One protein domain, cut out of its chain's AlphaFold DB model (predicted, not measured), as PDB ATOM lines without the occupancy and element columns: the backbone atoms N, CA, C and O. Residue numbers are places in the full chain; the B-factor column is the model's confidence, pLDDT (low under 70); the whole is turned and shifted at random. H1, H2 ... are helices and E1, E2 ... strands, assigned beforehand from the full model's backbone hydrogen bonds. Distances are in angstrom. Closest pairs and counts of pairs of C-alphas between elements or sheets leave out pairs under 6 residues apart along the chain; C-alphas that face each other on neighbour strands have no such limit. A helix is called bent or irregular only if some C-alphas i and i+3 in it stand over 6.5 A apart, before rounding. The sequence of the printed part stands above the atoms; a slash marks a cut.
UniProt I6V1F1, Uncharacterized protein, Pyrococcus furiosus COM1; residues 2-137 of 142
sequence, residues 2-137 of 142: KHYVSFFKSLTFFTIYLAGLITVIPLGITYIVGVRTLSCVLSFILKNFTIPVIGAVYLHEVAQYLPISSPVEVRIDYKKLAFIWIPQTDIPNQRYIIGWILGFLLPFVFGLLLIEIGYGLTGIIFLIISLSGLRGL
ATOM      1  N   LYS A   2    -147.745-114.505-133.331       72.75
ATOM      2  CA  LYS A   2    -146.497-115.264-133.594       72.75
ATOM      3  C   LYS A   2    -146.545-116.123-134.874       72.75
ATOM      4  O   LYS A   2    -145.594-116.107-135.645       72.75
ATOM      5  N   HIS A   3    -147.668-116.791-135.140       71.19
ATOM      6  CA  HIS A   3    -147.832-117.638-136.330       71.19
ATOM      7  C   HIS A   3    -147.936-116.844-137.640       71.19
ATOM      8  O   HIS A   3    -147.286-117.214-138.609       71.19
ATOM      9  N   TYR A   4    -148.634-115.703-137.642       79.00
ATOM     10  CA  TYR A   4    -148.646-114.773-138.781       79.00
ATOM     11  C   TYR A   4    -147.233-114.287-139.114       79.00
ATOM     12  O   TYR A   4    -146.814-114.324-140.266       79.00
ATOM     13  N   VAL A   5    -146.463-113.890-138.094       82.12
ATOM     14  CA  VAL A   5    -145.065-113.472-138.278       82.12
ATOM     15  C   VAL A   5    -144.221-114.619-138.838       82.12
ATOM     16  O   VAL A   5    -143.401-114.388-139.720       82.12
ATOM     17  N   SER A   6    -144.424-115.849-138.361       81.94
ATOM     18  CA  SER A   6    -143.727-117.030-138.883       81.94
ATOM     19  C   SER A   6    -144.060-117.292-140.352       81.94
ATOM     20  O   SER A   6    -143.149-117.517-141.142       81.94
ATOM     21  N   PHE A   7    -145.339-117.211-140.728       85.62
ATOM     22  CA  PHE A   7    -145.793-117.388-142.106       85.62
ATOM     23  C   PHE A   7    -145.141-116.367-143.040       85.62
ATOM     24  O   PHE A   7    -144.464-116.748-143.994       85.62
ATOM     25  N   PHE A   8    -145.258-115.075-142.719       88.31
ATOM     26  CA  PHE A   8    -144.672-114.020-143.543       88.31
ATOM     27  C   PHE A   8    -143.150-114.112-143.606       88.31
ATOM     28  O   PHE A   8    -142.588-113.884-144.668       88.31
ATOM     29  N   LYS A   9    -142.467-114.497-142.519       88.38
ATOM     30  CA  LYS A   9    -141.016-114.735-142.552       88.38
ATOM     31  C   LYS A   9    -140.650-115.821-143.557       88.38
ATOM     32  O   LYS A   9    -139.785-115.591-144.396       88.38
ATOM     33  N   SER A  10    -141.305-116.977-143.494       86.44
ATOM     34  CA  SER A  10    -141.025-118.076-144.418       86.44
ATOM     35  C   SER A  10    -141.375-117.720-145.862       86.44
ATOM     36  O   SER A  10    -140.609-118.046-146.765       86.44
ATOM     37  N   LEU A  11    -142.481-117.003-146.087       89.56
ATOM     38  CA  LEU A  11    -142.871-116.515-147.412       89.56
ATOM     39  C   LEU A  11    -141.833-115.535-147.975       89.56
ATOM     40  O   LEU A  11    -141.434-115.649-149.133       89.56
ATOM     41  N   THR A  12    -141.317-114.628-147.144       90.50
ATOM     42  CA  THR A  12    -140.218-113.727-147.513       90.50
ATOM     43  C   THR A  12    -138.946-114.504-147.854       90.50
ATOM     44  O   THR A  12    -138.321-114.236-148.874       90.50
ATOM     45  N   PHE A  13    -138.557-115.503-147.055       89.88
ATOM     46  CA  PHE A  13    -137.378-116.322-147.365       89.88
ATOM     47  C   PHE A  13    -137.529-117.077-148.687       89.88
ATOM     48  O   PHE A  13    -136.608-117.084-149.504       89.88
ATOM     49  N   PHE A  14    -138.697-117.673-148.919       88.44
ATOM     50  CA  PHE A  14    -138.991-118.396-150.149       88.44
ATOM     51  C   PHE A  14    -138.973-117.478-151.379       88.44
ATOM     52  O   PHE A  14    -138.362-117.807-152.396       88.44
ATOM     53  N   THR A  15    -139.584-116.298-151.279       89.88
ATOM     54  CA  THR A  15    -139.623-115.328-152.383       89.88
ATOM     55  C   THR A  15    -138.253-114.709-152.667       89.88
ATOM     56  O   THR A  15    -137.916-114.541-153.836       89.88
ATOM     57  N   ILE A  16    -137.415-114.460-151.652       91.06
ATOM     58  CA  ILE A  16    -136.008-114.054-151.841       91.06
ATOM     59  C   ILE A  16    -135.217-115.156-152.550       91.06
ATOM     60  O   ILE A  16    -134.460-114.869-153.477       91.06
ATOM     61  N   TYR A  17    -135.396-116.415-152.143       88.69
ATOM     62  CA  TYR A  17    -134.748-117.556-152.791       88.69
ATOM     63  C   TYR A  17    -135.138-117.666-154.275       88.69
ATOM     64  O   TYR A  17    -134.262-117.754-155.138       88.69
ATOM     65  N   LEU A  18    -136.435-117.577-154.586       87.88
ATOM     66  CA  LEU A  18    -136.943-117.550-155.963       87.88
ATOM     67  C   LEU A  18    -136.392-116.365-156.760       87.88
ATOM     68  O   LEU A  18    -135.952-116.530-157.897       87.88
ATOM     69  N   ALA A  19    -136.382-115.174-156.161       89.50
ATOM     70  CA  ALA A  19    -135.853-113.972-156.788       89.50
ATOM     71  C   ALA A  19    -134.367-114.115-157.125       89.50
ATOM     72  O   ALA A  19    -133.941-113.736-158.219       89.50
ATOM     73  N   GLY A  20    -133.595-114.708-156.212       88.25
ATOM     74  CA  GLY A  20    -132.202-115.075-156.428       88.25
ATOM     75  C   GLY A  20    -132.052-116.014-157.619       88.25
ATOM     76  O   GLY A  20    -131.304-115.697-158.535       88.25
ATOM     77  N   LEU A  21    -132.811-117.110-157.675       86.25
ATOM     78  CA  LEU A  21    -132.782-118.054-158.802       86.25
ATOM     79  C   LEU A  21    -133.065-117.378-160.152       86.25
ATOM     80  O   LEU A  21    -132.285-117.520-161.094       86.25
ATOM     81  N   ILE A  22    -134.151-116.607-160.229       86.75
ATOM     82  CA  ILE A  22    -134.599-115.944-161.464       86.75
ATOM     83  C   ILE A  22    -133.620-114.857-161.906       86.75
ATOM     84  O   ILE A  22    -133.472-114.617-163.100       86.75
ATOM     85  N   THR A  23    -132.939-114.203-160.965       87.31
ATOM     86  CA  THR A  23    -132.013-113.107-161.276       87.31
ATOM     87  C   THR A  23    -130.600-113.621-161.564       87.31
ATOM     88  O   THR A  23    -129.952-113.153-162.496       87.31
ATOM     89  N   VAL A  24    -130.110-114.607-160.810       85.94
ATOM     90  CA  VAL A  24    -128.727-115.104-160.897       85.94
ATOM     91  C   VAL A  24    -128.494-115.936-162.157       85.94
ATOM     92  O   VAL A  24    -127.453-115.772-162.792       85.94
ATOM     93  N   ILE A  25    -129.444-116.793-162.556       79.81
ATOM     94  CA  ILE A  25    -129.266-117.666-163.730       79.81
ATOM     95  C   ILE A  25    -129.056-116.841-165.014       79.81
ATOM     96  O   ILE A  25    -128.041-117.043-165.686       79.81
ATOM     97  N   PRO A  26    -129.924-115.871-165.360       77.81
ATOM     98  CA  PRO A  26    -129.728-115.079-166.567       77.81
ATOM     99  C   PRO A  26    -128.500-114.167-166.487       77.81
ATOM    100  O   PRO A  26    -127.834-113.973-167.502       77.81
ATOM    101  N   LEU A  27    -128.158-113.649-165.297       81.94
ATOM    102  CA  LEU A  27    -126.931-112.869-165.107       81.94
ATOM    103  C   LEU A  27    -125.679-113.706-165.398       81.94
ATOM    104  O   LEU A  27    -124.783-113.241-166.106       81.94
ATOM    105  N   GLY A  28    -125.641-114.953-164.919       79.12
ATOM    106  CA  GLY A  28    -124.571-115.900-165.227       79.12
ATOM    107  C   GLY A  28    -124.430-116.146-166.730       79.12
ATOM    108  O   GLY A  28    -123.322-116.097-167.259       79.12
ATOM    109  N   ILE A  29    -125.551-116.307-167.443       77.38
ATOM    110  CA  ILE A  29    -125.557-116.453-168.907       77.38
ATOM    111  C   ILE A  29    -125.009-115.188-169.583       77.38
ATOM    112  O   ILE A  29    -124.124-115.284-170.430       77.38
ATOM    113  N   THR A  30    -125.470-113.993-169.198       80.00
ATOM    114  CA  THR A  30    -124.974-112.741-169.798       80.00
ATOM    115  C   THR A  30    -123.489-112.501-169.568       80.00
ATOM    116  O   THR A  30    -122.823-111.960-170.452       80.00
ATOM    117  N   TYR A  31    -122.973-112.921-168.411       79.12
ATOM    118  CA  TYR A  31    -121.553-112.844-168.096       79.12
ATOM    119  C   TYR A  31    -120.730-113.745-169.029       79.12
ATOM    120  O   TYR A  31    -119.740-113.291-169.596       79.12
ATOM    121  N   ILE A  32    -121.180-114.984-169.259       79.31
ATOM    122  CA  ILE A  32    -120.512-115.941-170.159       79.31
ATOM    123  C   ILE A  32    -120.539-115.461-171.618       79.31
ATOM    124  O   ILE A  32    -119.549-115.597-172.332       79.31
ATOM    125  N   VAL A  33    -121.652-114.873-172.065       79.19
ATOM    126  CA  VAL A  33    -121.843-114.411-173.456       79.19
ATOM    127  C   VAL A  33    -121.136-113.068-173.734       79.19
ATOM    128  O   VAL A  33    -121.069-112.621-174.876       79.19
ATOM    129  N   GLY A  34    -120.566-112.413-172.714       71.94
ATOM    130  CA  GLY A  34    -119.803-111.171-172.881       71.94
ATOM    131  C   GLY A  34    -120.661-109.942-173.203       71.94
ATOM    132  O   GLY A  34    -120.191-108.996-173.842       71.94
ATOM    133  N   VAL A  35    -121.930-109.933-172.778       73.38
ATOM    134  CA  VAL A  35    -122.861-108.826-173.048       73.38
ATOM    135  C   VAL A  35    -122.470-107.591-172.225       73.38
ATOM    136  O   VAL A  35    -122.532-107.599-170.998       73.38
ATOM    137  N   ARG A  36    -122.106-106.491-172.899       62.16
ATOM    138  CA  ARG A  36    -121.641-105.237-172.262       62.16
ATOM    139  C   ARG A  36    -122.739-104.417-171.562       62.16
ATOM    140  O   ARG A  36    -122.423-103.491-170.823       62.16
ATOM    141  N   THR A  37    -124.016-104.735-171.762       73.44
ATOM    142  CA  THR A  37    -125.176-103.989-171.230       73.44
ATOM    143  C   THR A  37    -125.879-104.719-170.082       73.44
ATOM    144  O   THR A  37    -127.103-104.865-170.064       73.44
ATOM    145  N   LEU A  38    -125.104-105.144-169.078       76.69
ATOM    146  CA  LEU A  38    -125.590-105.855-167.886       76.69
ATOM    147  C   LEU A  38    -126.743-105.123-167.172       76.69
ATOM    148  O   LEU A  38    -127.690-105.755-166.717       76.69
ATOM    149  N   SER A  39    -126.701-103.788-167.119       81.50
ATOM    150  CA  SER A  39    -127.737-102.964-166.482       81.50
ATOM    151  C   SER A  39    -129.095-103.043-167.188       81.50
ATOM    152  O   SER A  39    -130.128-103.096-166.522       81.50
ATOM    153  N   CYS A  40    -129.105-103.095-168.524       82.50
ATOM    154  CA  CYS A  40    -130.324-103.237-169.321       82.50
ATOM    155  C   CYS A  40    -130.956-104.613-169.092       82.50
ATOM    156  O   CYS A  40    -132.145-104.708-168.790       82.50
ATOM    157  N   VAL A  41    -130.137-105.668-169.143       83.50
ATOM    158  CA  VAL A  41    -130.603-107.041-168.919       83.50
ATOM    159  C   VAL A  41    -131.121-107.217-167.492       83.50
ATOM    160  O   VAL A  41    -132.218-107.734-167.300       83.50
ATOM    161  N   LEU A  42    -130.397-106.708-166.495       84.62
ATOM    162  CA  LEU A  42    -130.836-106.740-165.102       84.62
ATOM    163  C   LEU A  42    -132.164-105.994-164.908       84.62
ATOM    164  O   LEU A  42    -133.077-106.526-164.283       84.62
ATOM    165  N   SER A  43    -132.300-104.785-165.464       86.81
ATOM    166  CA  SER A  43    -133.546-104.013-165.364       86.81
ATOM    167  C   SER A  43    -134.716-104.743-166.020       86.81
ATOM    168  O   SER A  43    -135.812-104.782-165.460       86.81
ATOM    169  N   PHE A  44    -134.473-105.364-167.177       86.75
ATOM    170  CA  PHE A  44    -135.466-106.168-167.874       86.75
ATOM    171  C   PHE A  44    -135.914-107.362-167.025       86.75
ATOM    172  O   PHE A  44    -137.114-107.503-166.798       86.75
ATOM    173  N   ILE A  45    -134.981-108.163-166.497       87.75
ATOM    174  CA  ILE A  45    -135.286-109.338-165.664       87.75
ATOM    175  C   ILE A  45    -136.067-108.936-164.415       87.75
ATOM    176  O   ILE A  45    -137.104-109.526-164.114       87.75
ATOM    177  N   LEU A  46    -135.605-107.901-163.710       88.88
ATOM    178  CA  LEU A  46    -136.238-107.465-162.469       88.88
ATOM    179  C   LEU A  46    -137.686-107.024-162.695       88.88
ATOM    180  O   LEU A  46    -138.577-107.467-161.971       88.88
ATOM    181  N   LYS A  47    -137.926-106.181-163.705       88.38
ATOM    182  CA  LYS A  47    -139.256-105.620-163.989       88.38
ATOM    183  C   LYS A  47    -140.226-106.653-164.547       88.38
ATOM    184  O   LYS A  47    -141.405-106.616-164.213       88.38
ATOM    185  N   ASN A  48    -139.736-107.546-165.399       87.44
ATOM    186  CA  ASN A  48    -140.590-108.423-166.191       87.44
ATOM    187  C   ASN A  48    -140.727-109.833-165.607       87.44
ATOM    188  O   ASN A  48    -141.700-110.507-165.921       87.44
ATOM    189  N   PHE A  49    -139.807-110.264-164.736       89.00
ATOM    190  CA  PHE A  49    -139.812-111.612-164.162       89.00
ATOM    191  C   PHE A  49    -139.739-111.600-162.638       89.00
ATOM    192  O   PHE A  49    -140.672-112.065-161.990       89.00
ATOM    193  N   THR A  50    -138.684-111.037-162.045       91.62
ATOM    194  CA  THR A  50    -138.448-111.154-160.596       91.62
ATOM    195  C   THR A  50    -139.565-110.516-159.771       91.62
ATOM    196  O   THR A  50    -140.162-111.184-158.929       91.62
ATOM    197  N   ILE A  51    -139.883-109.240-160.020       92.12
ATOM    198  CA  ILE A  51    -140.946-108.529-159.294       92.12
ATOM    199  C   ILE A  51    -142.317-109.181-159.542       92.12
ATOM    200  O   ILE A  51    -143.011-109.458-158.562       92.12
ATOM    201  N   PRO A  52    -142.710-109.488-160.796       93.31
ATOM    202  CA  PRO A  52    -143.962-110.191-161.070       93.31
ATOM    203  C   PRO A  52    -144.087-111.541-160.363       93.31
ATOM    204  O   PRO A  52    -145.138-111.814-159.790       93.31
ATOM    205  N   VAL A  53    -143.030-112.364-160.346       92.38
ATOM    206  CA  VAL A  53    -143.049-113.662-159.656       92.38
ATOM    207  C   VAL A  53    -143.237-113.474-158.156       92.38
ATOM    208  O   VAL A  53    -144.101-114.127-157.578       92.38
ATOM    209  N   ILE A  54    -142.486-112.564-157.525       93.00
ATOM    210  CA  ILE A  54    -142.654-112.270-156.093       93.00
ATOM    211  C   ILE A  54    -144.097-111.837-155.819       93.00
ATOM    212  O   ILE A  54    -144.742-112.394-154.934       93.00
ATOM    213  N   GLY A  55    -144.612-110.871-156.585       93.25
ATOM    214  CA  GLY A  55    -145.963-110.344-156.404       93.25
ATOM    215  C   GLY A  55    -147.040-111.417-156.551       93.25
ATOM    216  O   GLY A  55    -147.926-111.517-155.705       93.25
ATOM    217  N   ALA A  56    -146.931-112.259-157.578       93.25
ATOM    218  CA  ALA A  56    -147.865-113.348-157.829       93.25
ATOM    219  C   ALA A  56    -147.815-114.430-156.738       93.25
ATOM    220  O   ALA A  56    -148.870-114.859-156.274       93.25
ATOM    221  N   VAL A  57    -146.621-114.831-156.277       92.44
ATOM    222  CA  VAL A  57    -146.468-115.794-155.168       92.44
ATOM    223  C   VAL A  57    -147.052-115.227-153.877       92.44
ATOM    224  O   VAL A  57    -147.814-115.912-153.202       92.44
ATOM    225  N   TYR A  58    -146.764-113.967-153.541       93.12
ATOM    226  CA  TYR A  58    -147.352-113.338-152.357       93.12
ATOM    227  C   TYR A  58    -148.872-113.289-152.434       93.12
ATOM    228  O   TYR A  58    -149.539-113.640-151.464       93.12
ATOM    229  N   LEU A  59    -149.417-112.865-153.575       93.81
ATOM    230  CA  LEU A  59    -150.858-112.799-153.766       93.81
ATOM    231  C   LEU A  59    -151.493-114.184-153.605       93.81
ATOM    232  O   LEU A  59    -152.486-114.305-152.896       93.81
ATOM    233  N   HIS A  60    -150.892-115.215-154.202       92.12
ATOM    234  CA  HIS A  60    -151.341-116.601-154.100       92.12
ATOM    235  C   HIS A  60    -151.351-117.100-152.648       92.12
ATOM    236  O   HIS A  60    -152.402-117.456-152.118       92.12
ATOM    237  N   GLU A  61    -150.196-117.078-151.985       89.44
ATOM    238  CA  GLU A  61    -150.003-117.675-150.658       89.44
ATOM    239  C   GLU A  61    -150.783-116.920-149.571       89.44
ATOM    240  O   GLU A  61    -151.386-117.522-148.680       89.44
ATOM    241  N   VAL A  62    -150.834-115.585-149.643       91.31
ATOM    242  CA  VAL A  62    -151.598-114.778-148.680       91.31
ATOM    243  C   VAL A  62    -153.098-114.998-148.861       91.31
ATOM    244  O   VAL A  62    -153.811-115.160-147.869       91.31
ATOM    245  N   ALA A  63    -153.584-115.048-150.104       91.44
ATOM    246  CA  ALA A  63    -154.988-115.331-150.394       91.44
ATOM    247  C   ALA A  63    -155.416-116.710-149.876       91.44
ATOM    248  O   ALA A  63    -156.506-116.845-149.321       91.44
ATOM    249  N   GLN A  64    -154.536-117.706-149.996       88.19
ATOM    250  CA  GLN A  64    -154.752-119.035-149.430       88.19
ATOM    251  C   GLN A  64    -154.789-119.032-147.904       88.19
ATOM    252  O   GLN A  64    -155.643-119.686-147.299       88.19
ATOM    253  N   TYR A  65    -153.896-118.277-147.268       86.38
ATOM    254  CA  TYR A  65    -153.778-118.257-145.816       86.38
ATOM    255  C   TYR A  65    -154.906-117.488-145.107       86.38
ATOM    256  O   TYR A  65    -155.289-117.853-143.991       86.38
ATOM    257  N   LEU A  66    -155.467-116.449-145.735       88.06
ATOM    258  CA  LEU A  66    -156.468-115.566-145.121       88.06
ATOM    259  C   LEU A  66    -157.686-116.315-144.531       88.06
ATOM    260  O   LEU A  66    -157.989-116.094-143.356       88.06
ATOM    261  N   PRO A  67    -158.365-117.231-145.249       84.12
ATOM    262  CA  PRO A  67    -159.516-117.960-144.703       84.12
ATOM    263  C   PRO A  67    -159.151-118.977-143.624       84.12
ATOM    264  O   PRO A  67    -160.000-119.338-142.811       84.12
ATOM    265  N   ILE A  68    -157.900-119.442-143.610       81.69
ATOM    266  CA  ILE A  68    -157.394-120.338-142.576       81.69
ATOM    267  C   ILE A  68    -157.194-119.558-141.281       81.69
ATOM    268  O   ILE A  68    -157.819-119.894-140.276       81.69
ATOM    269  N   SER A  69    -156.361-118.509-141.315       81.56
ATOM    270  CA  SER A  69    -156.068-117.640-140.163       81.56
ATOM    271  C   SER A  69    -155.703-118.389-138.868       81.56
ATOM    272  O   SER A  69    -155.867-117.876-137.761       81.56
ATOM    273  N   SER A  70    -155.173-119.604-139.004       80.62
ATOM    274  CA  SER A  70    -154.801-120.494-137.905       80.62
ATOM    275  C   SER A  70    -153.286-120.708-137.854       80.62
ATOM    276  O   SER A  70    -152.569-120.378-138.809       80.62
ATOM    277  N   PRO A  71    -152.763-121.251-136.742       77.81
ATOM    278  CA  PRO A  71    -151.375-121.676-136.663       77.81
ATOM    279  C   PRO A  71    -151.067-122.726-137.738       77.81
ATOM    280  O   PRO A  71    -151.639-123.815-137.752       77.81
ATOM    281  N   VAL A  72    -150.144-122.385-138.633       77.62
ATOM    282  CA  VAL A  72    -149.585-123.301-139.626       77.62
ATOM    283  C   VAL A  72    -148.085-123.394-139.392       77.62
ATOM    284  O   VAL A  72    -147.412-122.382-139.176       77.62
ATOM    285  N   GLU A  73    -147.559-124.607-139.407       80.00
ATOM    286  CA  GLU A  73    -146.136-124.816-139.607       80.00
ATOM    287  C   GLU A  73    -145.865-124.655-141.094       80.00
ATOM    288  O   GLU A  73    -146.522-125.264-141.935       80.00
ATOM    289  N   VAL A  74    -144.904-123.802-141.416       76.69
ATOM    290  CA  VAL A  74    -144.497-123.586-142.793       76.69
ATOM    291  C   VAL A  74    -143.194-124.318-143.042       76.69
ATOM    292  O   VAL A  74    -142.188-124.035-142.391       76.69
ATOM    293  N   ARG A  75    -143.203-125.197-144.040       81.06
ATOM    294  CA  ARG A  75    -142.024-125.866-144.582       81.06
ATOM    295  C   ARG A  75    -141.821-125.446-146.031       81.06
ATOM    296  O   ARG A  75    -142.774-125.313-146.789       81.06
ATOM    297  N   ILE A  76    -140.565-125.251-146.414       80.81
ATOM    298  CA  ILE A  76    -140.190-124.963-147.800       80.81
ATOM    299  C   ILE A  76    -139.647-126.257-148.401       80.81
ATOM    300  O   ILE A  76    -138.650-126.792-147.912       80.81
ATOM    301  N   ASP A  77    -140.286-126.760-149.455       81.69
ATOM    302  CA  ASP A  77    -139.759-127.873-150.242       81.69
ATOM    303  C   ASP A  77    -138.974-127.316-151.432       81.69
ATOM    304  O   ASP A  77    -139.525-127.012-152.491       81.69
ATOM    305  N   TYR A  78    -137.657-127.189-151.254       76.69
ATOM    306  CA  TYR A  78    -136.748-126.697-152.292       76.69
ATOM    307  C   TYR A  78    -136.641-127.629-153.507       76.69
ATOM    308  O   TYR A  78    -136.264-127.168-154.580       76.69
ATOM    309  N   LYS A  79    -136.973-128.924-153.378       80.12
ATOM    310  CA  LYS A  79    -136.950-129.857-154.518       80.12
ATOM    311  C   LYS A  79    -138.156-129.642-155.420       80.12
ATOM    312  O   LYS A  79    -138.029-129.703-156.638       80.12
ATOM    313  N   LYS A  80    -139.323-129.402-154.819       74.38
ATOM    314  CA  LYS A  80    -140.565-129.107-155.549       74.38
ATOM    315  C   LYS A  80    -140.748-127.622-155.861       74.38
ATOM    316  O   LYS A  80    -141.673-127.296-156.598       74.38
ATOM    317  N   LEU A  81    -139.890-126.755-155.312       74.69
ATOM    318  CA  LEU A  81    -140.029-125.297-155.340       74.69
ATOM    319  C   LEU A  81    -141.417-124.866-154.843       74.69
ATOM    320  O   LEU A  81    -142.096-124.069-155.483       74.69
ATOM    321  N   ALA A  82    -141.847-125.444-153.718       74.94
ATOM    322  CA  ALA A  82    -143.200-125.289-153.200       74.94
ATOM    323  C   ALA A  82    -143.212-124.867-151.728       74.94
ATOM    324  O   ALA A  82    -142.368-125.284-150.924       74.94
ATOM    325  N   PHE A  83    -144.215-124.067-151.382       75.94
ATOM    326  CA  PHE A  83    -144.547-123.719-150.012       75.94
ATOM    327  C   PHE A  83    -145.498-124.777-149.448       75.94
ATOM    328  O   PHE A  83    -146.536-125.071-150.037       75.94
ATOM    329  N   ILE A  84    -145.129-125.395-148.327       78.12
ATOM    330  CA  ILE A  84    -145.947-126.407-147.665       78.12
ATOM    331  C   ILE A  84    -146.377-125.863-146.313       78.12
ATOM    332  O   ILE A  84    -145.603-125.760-145.365       78.12
ATOM    333  N   TRP A  85    -147.654-125.548-146.223       76.06
ATOM    334  CA  TRP A  85    -148.367-125.307-144.983       76.06
ATOM    335  C   TRP A  85    -148.875-126.607-144.353       76.06
ATOM    336  O   TRP A  85    -149.578-127.396-144.980       76.06
ATOM    337  N   ILE A  86    -148.538-126.808-143.082       78.88
ATOM    338  CA  ILE A  86    -149.040-127.904-142.260       78.88
ATOM    339  C   ILE A  86    -149.870-127.289-141.132       78.88
ATOM    340  O   ILE A  86    -149.316-126.607-140.263       78.88
ATOM    341  N   PRO A  87    -151.192-127.487-141.127       76.75
ATOM    342  CA  PRO A  87    -152.050-126.986-140.063       76.75
ATOM    343  C   PRO A  87    -151.687-127.620-138.718       76.75
ATOM    344  O   PRO A  87    -151.481-128.825-138.627       76.75
ATOM    345  N   GLN A  88    -151.607-126.806-137.667       82.19
ATOM    346  CA  GLN A  88    -151.329-127.281-136.301       82.19
ATOM    347  C   GLN A  88    -152.608-127.450-135.469       82.19
ATOM    348  O   GLN A  88    -152.565-127.809-134.297       82.19
ATOM    349  N   THR A  89    -153.751-127.139-136.070       82.94
ATOM    350  CA  THR A  89    -155.085-127.236-135.484       82.94
ATOM    351  C   THR A  89    -156.021-127.778-136.543       82.94
ATOM    352  O   THR A  89    -155.841-127.448-137.718       82.94
ATOM    353  N   ASP A  90    -157.058-128.503-136.138       81.19
ATOM    354  CA  ASP A  90    -158.106-128.916-137.064       81.19
ATOM    355  C   ASP A  90    -158.781-127.685-137.666       81.19
ATOM    356  O   ASP A  90    -159.324-126.821-136.971       81.19
ATOM    357  N   ILE A  91    -158.704-127.583-138.987       80.56
ATOM    358  CA  ILE A  91    -159.335-126.518-139.750       80.56
ATOM    359  C   ILE A  91    -160.492-127.148-140.524       80.56
ATOM    360  O   ILE A  91    -160.296-128.154-141.205       80.56
ATOM    361  N   PRO A  92    -161.700-126.559-140.470       83.56
ATOM    362  CA  PRO A  92    -162.820-127.030-141.268       83.56
ATOM    363  C   PRO A  92    -162.465-127.096-142.759       83.56
ATOM    364  O   PRO A  92    -161.968-126.113-143.314       83.56
ATOM    365  N   ASN A  93    -162.813-128.200-143.427       83.06
ATOM    366  CA  ASN A  93    -162.587-128.399-144.869       83.06
ATOM    367  C   ASN A  93    -163.058-127.212-145.723       83.06
ATOM    368  O   ASN A  93    -162.408-126.838-146.696       83.06
ATOM    369  N   GLN A  94    -164.152-126.559-145.324       85.25
ATOM    370  CA  GLN A  94    -164.671-125.379-146.012       85.25
ATOM    371  C   GLN A  94    -163.653-124.226-146.074       85.25
ATOM    372  O   GLN A  94    -163.543-123.570-147.105       85.25
ATOM    373  N   ARG A  95    -162.872-123.989-145.010       84.56
ATOM    374  CA  ARG A  95    -161.858-122.919-144.990       84.56
ATOM    375  C   ARG A  95    -160.697-123.217-145.934       84.56
ATOM    376  O   ARG A  95    -160.218-122.292-146.584       84.56
ATOM    377  N   TYR A  96    -160.296-124.483-146.064       80.19
ATOM    378  CA  TYR A  96    -159.304-124.893-147.063       80.19
ATOM    379  C   TYR A  96    -159.787-124.647-148.478       80.19
ATOM    380  O   TYR A  96    -159.059-124.063-149.270       80.19
ATOM    381  N   ILE A  97    -161.022-125.050-148.778       83.94
ATOM    382  CA  ILE A  97    -161.610-124.864-150.105       83.94
ATOM    383  C   ILE A  97    -161.693-123.372-150.438       83.94
ATOM    384  O   ILE A  97    -161.307-122.972-151.530       83.94
ATOM    385  N   ILE A  98    -162.130-122.530-149.495       87.69
ATOM    386  CA  ILE A  98    -162.188-121.077-149.708       87.69
ATOM    387  C   ILE A  98    -160.783-120.502-149.921       87.69
ATOM    388  O   ILE A  98    -160.580-119.768-150.883       87.69
ATOM    389  N   GLY A  99    -159.812-120.843-149.065       87.50
ATOM    390  CA  GLY A  99    -158.419-120.408-149.227       87.50
ATOM    391  C   GLY A  99    -157.876-120.799-150.593       87.50
ATOM    392  O   GLY A  99    -157.341-119.972-151.323       87.50
ATOM    393  N   TRP A 100    -158.115-122.040-150.987       84.44
ATOM    394  CA  TRP A 100    -157.718-122.567-152.275       84.44
ATOM    395  C   TRP A 100    -158.332-121.804-153.458       84.44
ATOM    396  O   TRP A 100    -157.598-121.364-154.346       84.44
ATOM    397  N   ILE A 101    -159.654-121.586-153.440       87.81
ATOM    398  CA  ILE A 101    -160.366-120.811-154.466       87.81
ATOM    399  C   ILE A 101    -159.780-119.403-154.559       87.81
ATOM    400  O   ILE A 101    -159.520-118.937-155.663       87.81
ATOM    401  N   LEU A 102    -159.532-118.735-153.430       90.38
ATOM    402  CA  LEU A 102    -158.945-117.393-153.424       90.38
ATOM    403  C   LEU A 102    -157.508-117.388-153.959       90.38
ATOM    404  O   LEU A 102    -157.154-116.510-154.744       90.38
ATOM    405  N   GLY A 103    -156.706-118.384-153.579       88.88
ATOM    406  CA  GLY A 103    -155.344-118.586-154.068       88.88
ATOM    407  C   GLY A 103    -155.254-118.779-155.574       88.88
ATOM    408  O   GLY A 103    -154.310-118.312-156.201       88.88
ATOM    409  N   PHE A 104    -156.236-119.448-156.173       90.62
ATOM    410  CA  PHE A 104    -156.349-119.567-157.625       90.62
ATOM    411  C   PHE A 104    -156.895-118.276-158.250       90.62
ATOM    412  O   PHE A 104    -156.277-117.688-159.136       90.62
ATOM    413  N   LEU A 105    -158.055-117.821-157.774       92.50
ATOM    414  CA  LEU A 105    -158.860-116.805-158.439       92.50
ATOM    415  C   LEU A 105    -158.192-115.430-158.430       92.50
ATOM    416  O   LEU A 105    -158.239-114.735-159.442       92.50
ATOM    417  N   LEU A 106    -157.557-115.029-157.324       93.81
ATOM    418  CA  LEU A 106    -156.960-113.695-157.231       93.81
ATOM    419  C   LEU A 106    -155.782-113.517-158.202       93.81
ATOM    420  O   LEU A 106    -155.852-112.599-159.021       93.81
ATOM    421  N   PRO A 107    -154.744-114.377-158.213       94.19
ATOM    422  CA  PRO A 107    -153.696-114.290-159.226       94.19
ATOM    423  C   PRO A 107    -154.229-114.446-160.650       94.19
ATOM    424  O   PRO A 107    -153.750-113.755-161.544       94.19
ATOM    425  N   PHE A 108    -155.243-115.289-160.867       94.69
ATOM    426  CA  PHE A 108    -155.846-115.474-162.188       94.69
ATOM    427  C   PHE A 108    -156.475-114.178-162.726       94.69
ATOM    428  O   PHE A 108    -156.139-113.734-163.824       94.69
ATOM    429  N   VAL A 109    -157.336-113.531-161.935       95.62
ATOM    430  CA  VAL A 109    -157.994-112.269-162.313       95.62
ATOM    431  C   VAL A 109    -156.967-111.155-162.506       95.62
ATOM    432  O   VAL A 109    -157.029-110.441-163.504       95.62
ATOM    433  N   PHE A 110    -155.981-111.034-161.610       95.00
ATOM    434  CA  PHE A 110    -154.888-110.071-161.784       95.00
ATOM    435  C   PHE A 110    -154.091-110.331-163.067       95.00
ATOM    436  O   PHE A 110    -153.741-109.386-163.769       95.00
ATOM    437  N   GLY A 111    -153.834-111.598-163.397       95.88
ATOM    438  CA  GLY A 111    -153.144-111.988-164.622       95.88
ATOM    439  C   GLY A 111    -153.889-111.561-165.884       95.88
ATOM    440  O   GLY A 111    -153.276-110.973-166.773       95.88
ATOM    441  N   LEU A 112    -155.206-111.792-165.942       97.00
ATOM    442  CA  LEU A 112    -156.043-111.343-167.062       97.00
ATOM    443  C   LEU A 112    -156.058-109.818-167.186       97.00
ATOM    444  O   LEU A 112    -155.786-109.299-168.266       97.00
ATOM    445  N   LEU A 113    -156.280-109.105-166.077       96.69
ATOM    446  CA  LEU A 113    -156.276-107.641-166.067       96.69
ATOM    447  C   LEU A 113    -154.947-107.084-166.581       96.69
ATOM    448  O   LEU A 113    -154.940-106.204-167.434       96.69
ATOM    449  N   LEU A 114    -153.817-107.622-166.110       95.44
ATOM    450  CA  LEU A 114    -152.484-107.208-166.554       95.44
ATOM    451  C   LEU A 114    -152.274-107.414-168.058       95.44
ATOM    452  O   LEU A 114    -151.632-106.577-168.691       95.44
ATOM    453  N   ILE A 115    -152.816-108.486-168.642       95.88
ATOM    454  CA  ILE A 115    -152.777-108.703-170.095       95.88
ATOM    455  C   ILE A 115    -153.593-107.626-170.816       95.88
ATOM    456  O   ILE A 115    -153.086-107.032-171.767       95.88
ATOM    457  N   GLU A 116    -154.809-107.338-170.349       95.62
ATOM    458  CA  GLU A 116    -155.694-106.337-170.962       95.62
ATOM    459  C   GLU A 116    -155.078-104.932-170.972       95.62
ATOM    460  O   GLU A 116    -155.190-104.218-171.966       95.62
ATOM    461  N   ILE A 117    -154.367-104.550-169.906       95.81
ATOM    462  CA  ILE A 117    -153.708-103.238-169.806       95.81
ATOM    463  C   ILE A 117    -152.288-103.201-170.408       95.81
ATOM    464  O   ILE A 117    -151.562-102.226-170.217       95.81
ATOM    465  N   GLY A 118    -151.872-104.242-171.141       91.56
ATOM    466  CA  GLY A 118    -150.629-104.252-171.924       91.56
ATOM    467  C   GLY A 118    -149.380-104.794-171.214       91.56
ATOM    468  O   GLY A 118    -148.298-104.797-171.800       91.56
ATOM    469  N   TYR A 119    -149.501-105.324-169.996       92.12
ATOM    470  CA  TYR A 119    -148.421-105.996-169.257       92.12
ATOM    471  C   TYR A 119    -148.452-107.516-169.472       92.12
ATOM    472  O   TYR A 119    -148.417-108.300-168.522       92.12
ATOM    473  N   GLY A 120    -148.507-107.945-170.737       91.00
ATOM    474  CA  GLY A 120    -148.764-109.340-171.116       91.00
ATOM    475  C   GLY A 120    -147.849-110.366-170.437       91.00
ATOM    476  O   GLY A 120    -148.330-111.355-169.892       91.00
ATOM    477  N   LEU A 121    -146.537-110.113-170.397       90.06
ATOM    478  CA  LEU A 121    -145.578-111.042-169.789       90.06
ATOM    479  C   LEU A 121    -145.758-111.162-168.264       90.06
ATOM    480  O   LEU A 121    -145.754-112.266-167.723       90.06
ATOM    481  N   THR A 122    -145.970-110.037-167.576       92.75
ATOM    482  CA  THR A 122    -146.315-110.017-166.148       92.75
ATOM    483  C   THR A 122    -147.615-110.780-165.909       92.75
ATOM    484  O   THR A 122    -147.676-111.613-165.009       92.75
ATOM    485  N   GLY A 123    -148.636-110.551-166.737       93.00
ATOM    486  CA  GLY A 123    -149.913-111.246-166.630       93.00
ATOM    487  C   GLY A 123    -149.780-112.761-166.797       93.00
ATOM    488  O   GLY A 123    -150.313-113.509-165.982       93.00
ATOM    489  N   ILE A 124    -148.978-113.230-167.760       94.38
ATOM    490  CA  ILE A 124    -148.683-114.663-167.942       94.38
ATOM    491  C   ILE A 124    -148.076-115.277-166.674       94.38
ATOM    492  O   ILE A 124    -148.467-116.376-166.288       94.38
ATOM    493  N   ILE A 125    -147.160-114.583-165.992       93.38
ATOM    494  CA  ILE A 125    -146.564-115.075-164.738       93.38
ATOM    495  C   ILE A 125    -147.633-115.280-163.660       93.38
ATOM    496  O   ILE A 125    -147.660-116.324-163.004       93.38
ATOM    497  N   PHE A 126    -148.538-114.313-163.505       95.00
ATOM    498  CA  PHE A 126    -149.664-114.410-162.575       95.00
ATOM    499  C   PHE A 126    -150.588-115.584-162.922       95.00
ATOM    500  O   PHE A 126    -150.983-116.338-162.031       95.00
ATOM    501  N   LEU A 127    -150.869-115.796-164.211       94.00
ATOM    502  CA  LEU A 127    -151.654-116.939-164.677       94.00
ATOM    503  C   LEU A 127    -150.957-118.273-164.386       94.00
ATOM    504  O   LEU A 127    -151.605-119.181-163.873       94.00
ATOM    505  N   ILE A 128    -149.652-118.403-164.641       91.31
ATOM    506  CA  ILE A 128    -148.897-119.635-164.354       91.31
ATOM    507  C   ILE A 128    -148.942-119.955-162.857       91.31
ATOM    508  O   ILE A 128    -149.221-121.093-162.482       91.31
ATOM    509  N   ILE A 129    -148.707-118.960-162.002       89.19
ATOM    510  CA  ILE A 129    -148.747-119.149-160.549       89.19
ATOM    511  C   ILE A 129    -150.167-119.456-160.072       89.19
ATOM    512  O   ILE A 129    -150.329-120.277-159.185       89.19
ATOM    513  N   SER A 130    -151.218-118.914-160.696       90.06
ATOM    514  CA  SER A 130    -152.595-119.298-160.342       90.06
ATOM    515  C   SER A 130    -152.819-120.817-160.434       90.06
ATOM    516  O   SER A 130    -153.491-121.405-159.583       90.06
ATOM    517  N   LEU A 131    -152.166-121.486-161.396       84.06
ATOM    518  CA  LEU A 131    -152.292-122.927-161.617       84.06
ATOM    519  C   LEU A 131    -151.621-123.771-160.523       84.06
ATOM    520  O   LEU A 131    -151.970-124.946-160.391       84.06
ATOM    521  N   SER A 132    -150.713-123.217-159.703       75.44
ATOM    522  CA  SER A 132    -150.152-123.958-158.559       75.44
ATOM    523  C   SER A 132    -151.233-124.337-157.552       75.44
ATOM    524  O   SER A 132    -151.134-125.391-156.924       75.44
ATOM    525  N   GLY A 133    -152.317-123.553-157.487       63.66
ATOM    526  CA  GLY A 133    -153.528-123.924-156.768       63.66
ATOM    527  C   GLY A 133    -154.029-125.295-157.222       63.66
ATOM    528  O   GLY A 133    -154.114-126.215-156.414       63.66
ATOM    529  N   LEU A 134    -154.282-125.499-158.516       65.06
ATOM    530  CA  LEU A 134    -154.867-126.742-159.057       65.06
ATOM    531  C   LEU A 134    -154.079-128.005-158.699       65.06
ATOM    532  O   LEU A 134    -154.675-129.052-158.445       65.06
ATOM    533  N   ARG A 135    -152.751-127.903-158.594       64.19
ATOM    534  CA  ARG A 135    -151.903-129.020-158.168       64.19
ATOM    535  C   ARG A 135    -152.176-129.453-156.723       64.19
ATOM    536  O   ARG A 135    -152.166-130.649-156.445       64.19
ATOM    537  N   GLY A 136    -152.476-128.512-155.829       57.88
ATOM    538  CA  GLY A 136    -152.831-128.803-154.437       57.88
ATOM    539  C   GLY A 136    -154.106-129.643-154.291       57.88
ATOM    540  O   GLY A 136    -154.150-130.523-153.436       57.88
ATOM    541  N   LEU A 137    -155.111-129.449-155.159       56.50
ATOM    542  CA  LEU A 137    -156.318-130.295-155.171       56.50
ATOM    543  C   LEU A 137    -156.012-131.725-155.596       56.50
ATOM    544  O   LEU A 137    -156.538-132.670-155.021       56.50
TER     545      LEU A 137
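AT A GLANCE: This is residues 2 to 137 of the 142 residues of an uncharacterized protein of Pyrococcus furiosus COM1 (UniProt I6V1F1). A long bent helix, H2, runs through the middle of an elongated helical body, with the long helix H1 folded along one side of it and the helical hairpin of H3 and H4 packed on its second arm, H2b, away from H1. A small two-stranded hairpin, E1 and E2, sits beside the first half of H1. The printed part has 136 residues, mostly helix, with four named helices and two named strands in the order H1 H2 E1 E2 H3 H4; the sheet, E1 - E2, is antiparallel. It is only just compact, close to loose, with a radius of gyration of the C-alphas of 16.6 A, and spans 56 by 32 by 23 A.

HOW THE PARTS SIT: H1, residues 2 to 33, is followed by H2, residues 38 to 65, assigned as one helix by its hydrogen bonds but bent: C-alphas 48 and 51 are 6.9 A apart. Its arms are H2a, residues 38 to 48, and H2b, residues 51 to 65, at a shallow tilt of 30 degrees. H1 and H2a form a helical hairpin and touch, closest at the C-alphas of Thr 23 and Ile 45, 6.6 A, opposite ways at a steep tilt of 41 degrees. H1 touches H2b with residues 11 to 19 alone, closest at the C-alphas of Thr 15 and Ile 54, 5.7 A. E1, residues 72 to 77, and E2, residues 82 to 87, form an antiparallel hairpin, with N 75 and O 84 2.8 A apart, within hydrogen-bond range. The closest C-alphas of H1 and E1 are those of Phe 7 and Val 74, 6.4 A apart. H3, residues 93 to 116, touches H2b, closest at the C-alphas of Gln 64 and Gly 99, 3.9 A. H4, residues 120 to 137, forms a helical hairpin with H3, closest at the C-alphas of Gly 111 and Gly 123, 3.9 A, opposite ways at a shallow tilt of 17 degrees. H2b, H3 and H4 make an up and down bundle, each running against the one before. H1 is apart from H3 and H4. Every O i to N i+4 pair is within hydrogen-bond range in H2a and H2b, against 27 of 28 in H1, 19 of 20 in H3 and 8 of 14 in H4.

IN THESE COORDINATES: H1 begins at C-alpha 2, (-146.497, -115.264, -133.594), and measures 46.9 A. H2a measures 15.3 A, H2b 21.0 A, E1 15.2 A, E2 15.9 A and H3 34.9 A. H4 measures 27.4 A and ends at C-alpha 137, (-156.318, -130.295, -155.171).

THE WHOLE: The two C-alphas farthest apart are those of Arg 36 and Pro 92, 56.0 A. The printed part has no cut and no long link. Mean pLDDT of the printed part is 84.9; residue 36 and residues 133 to 137 are under 70.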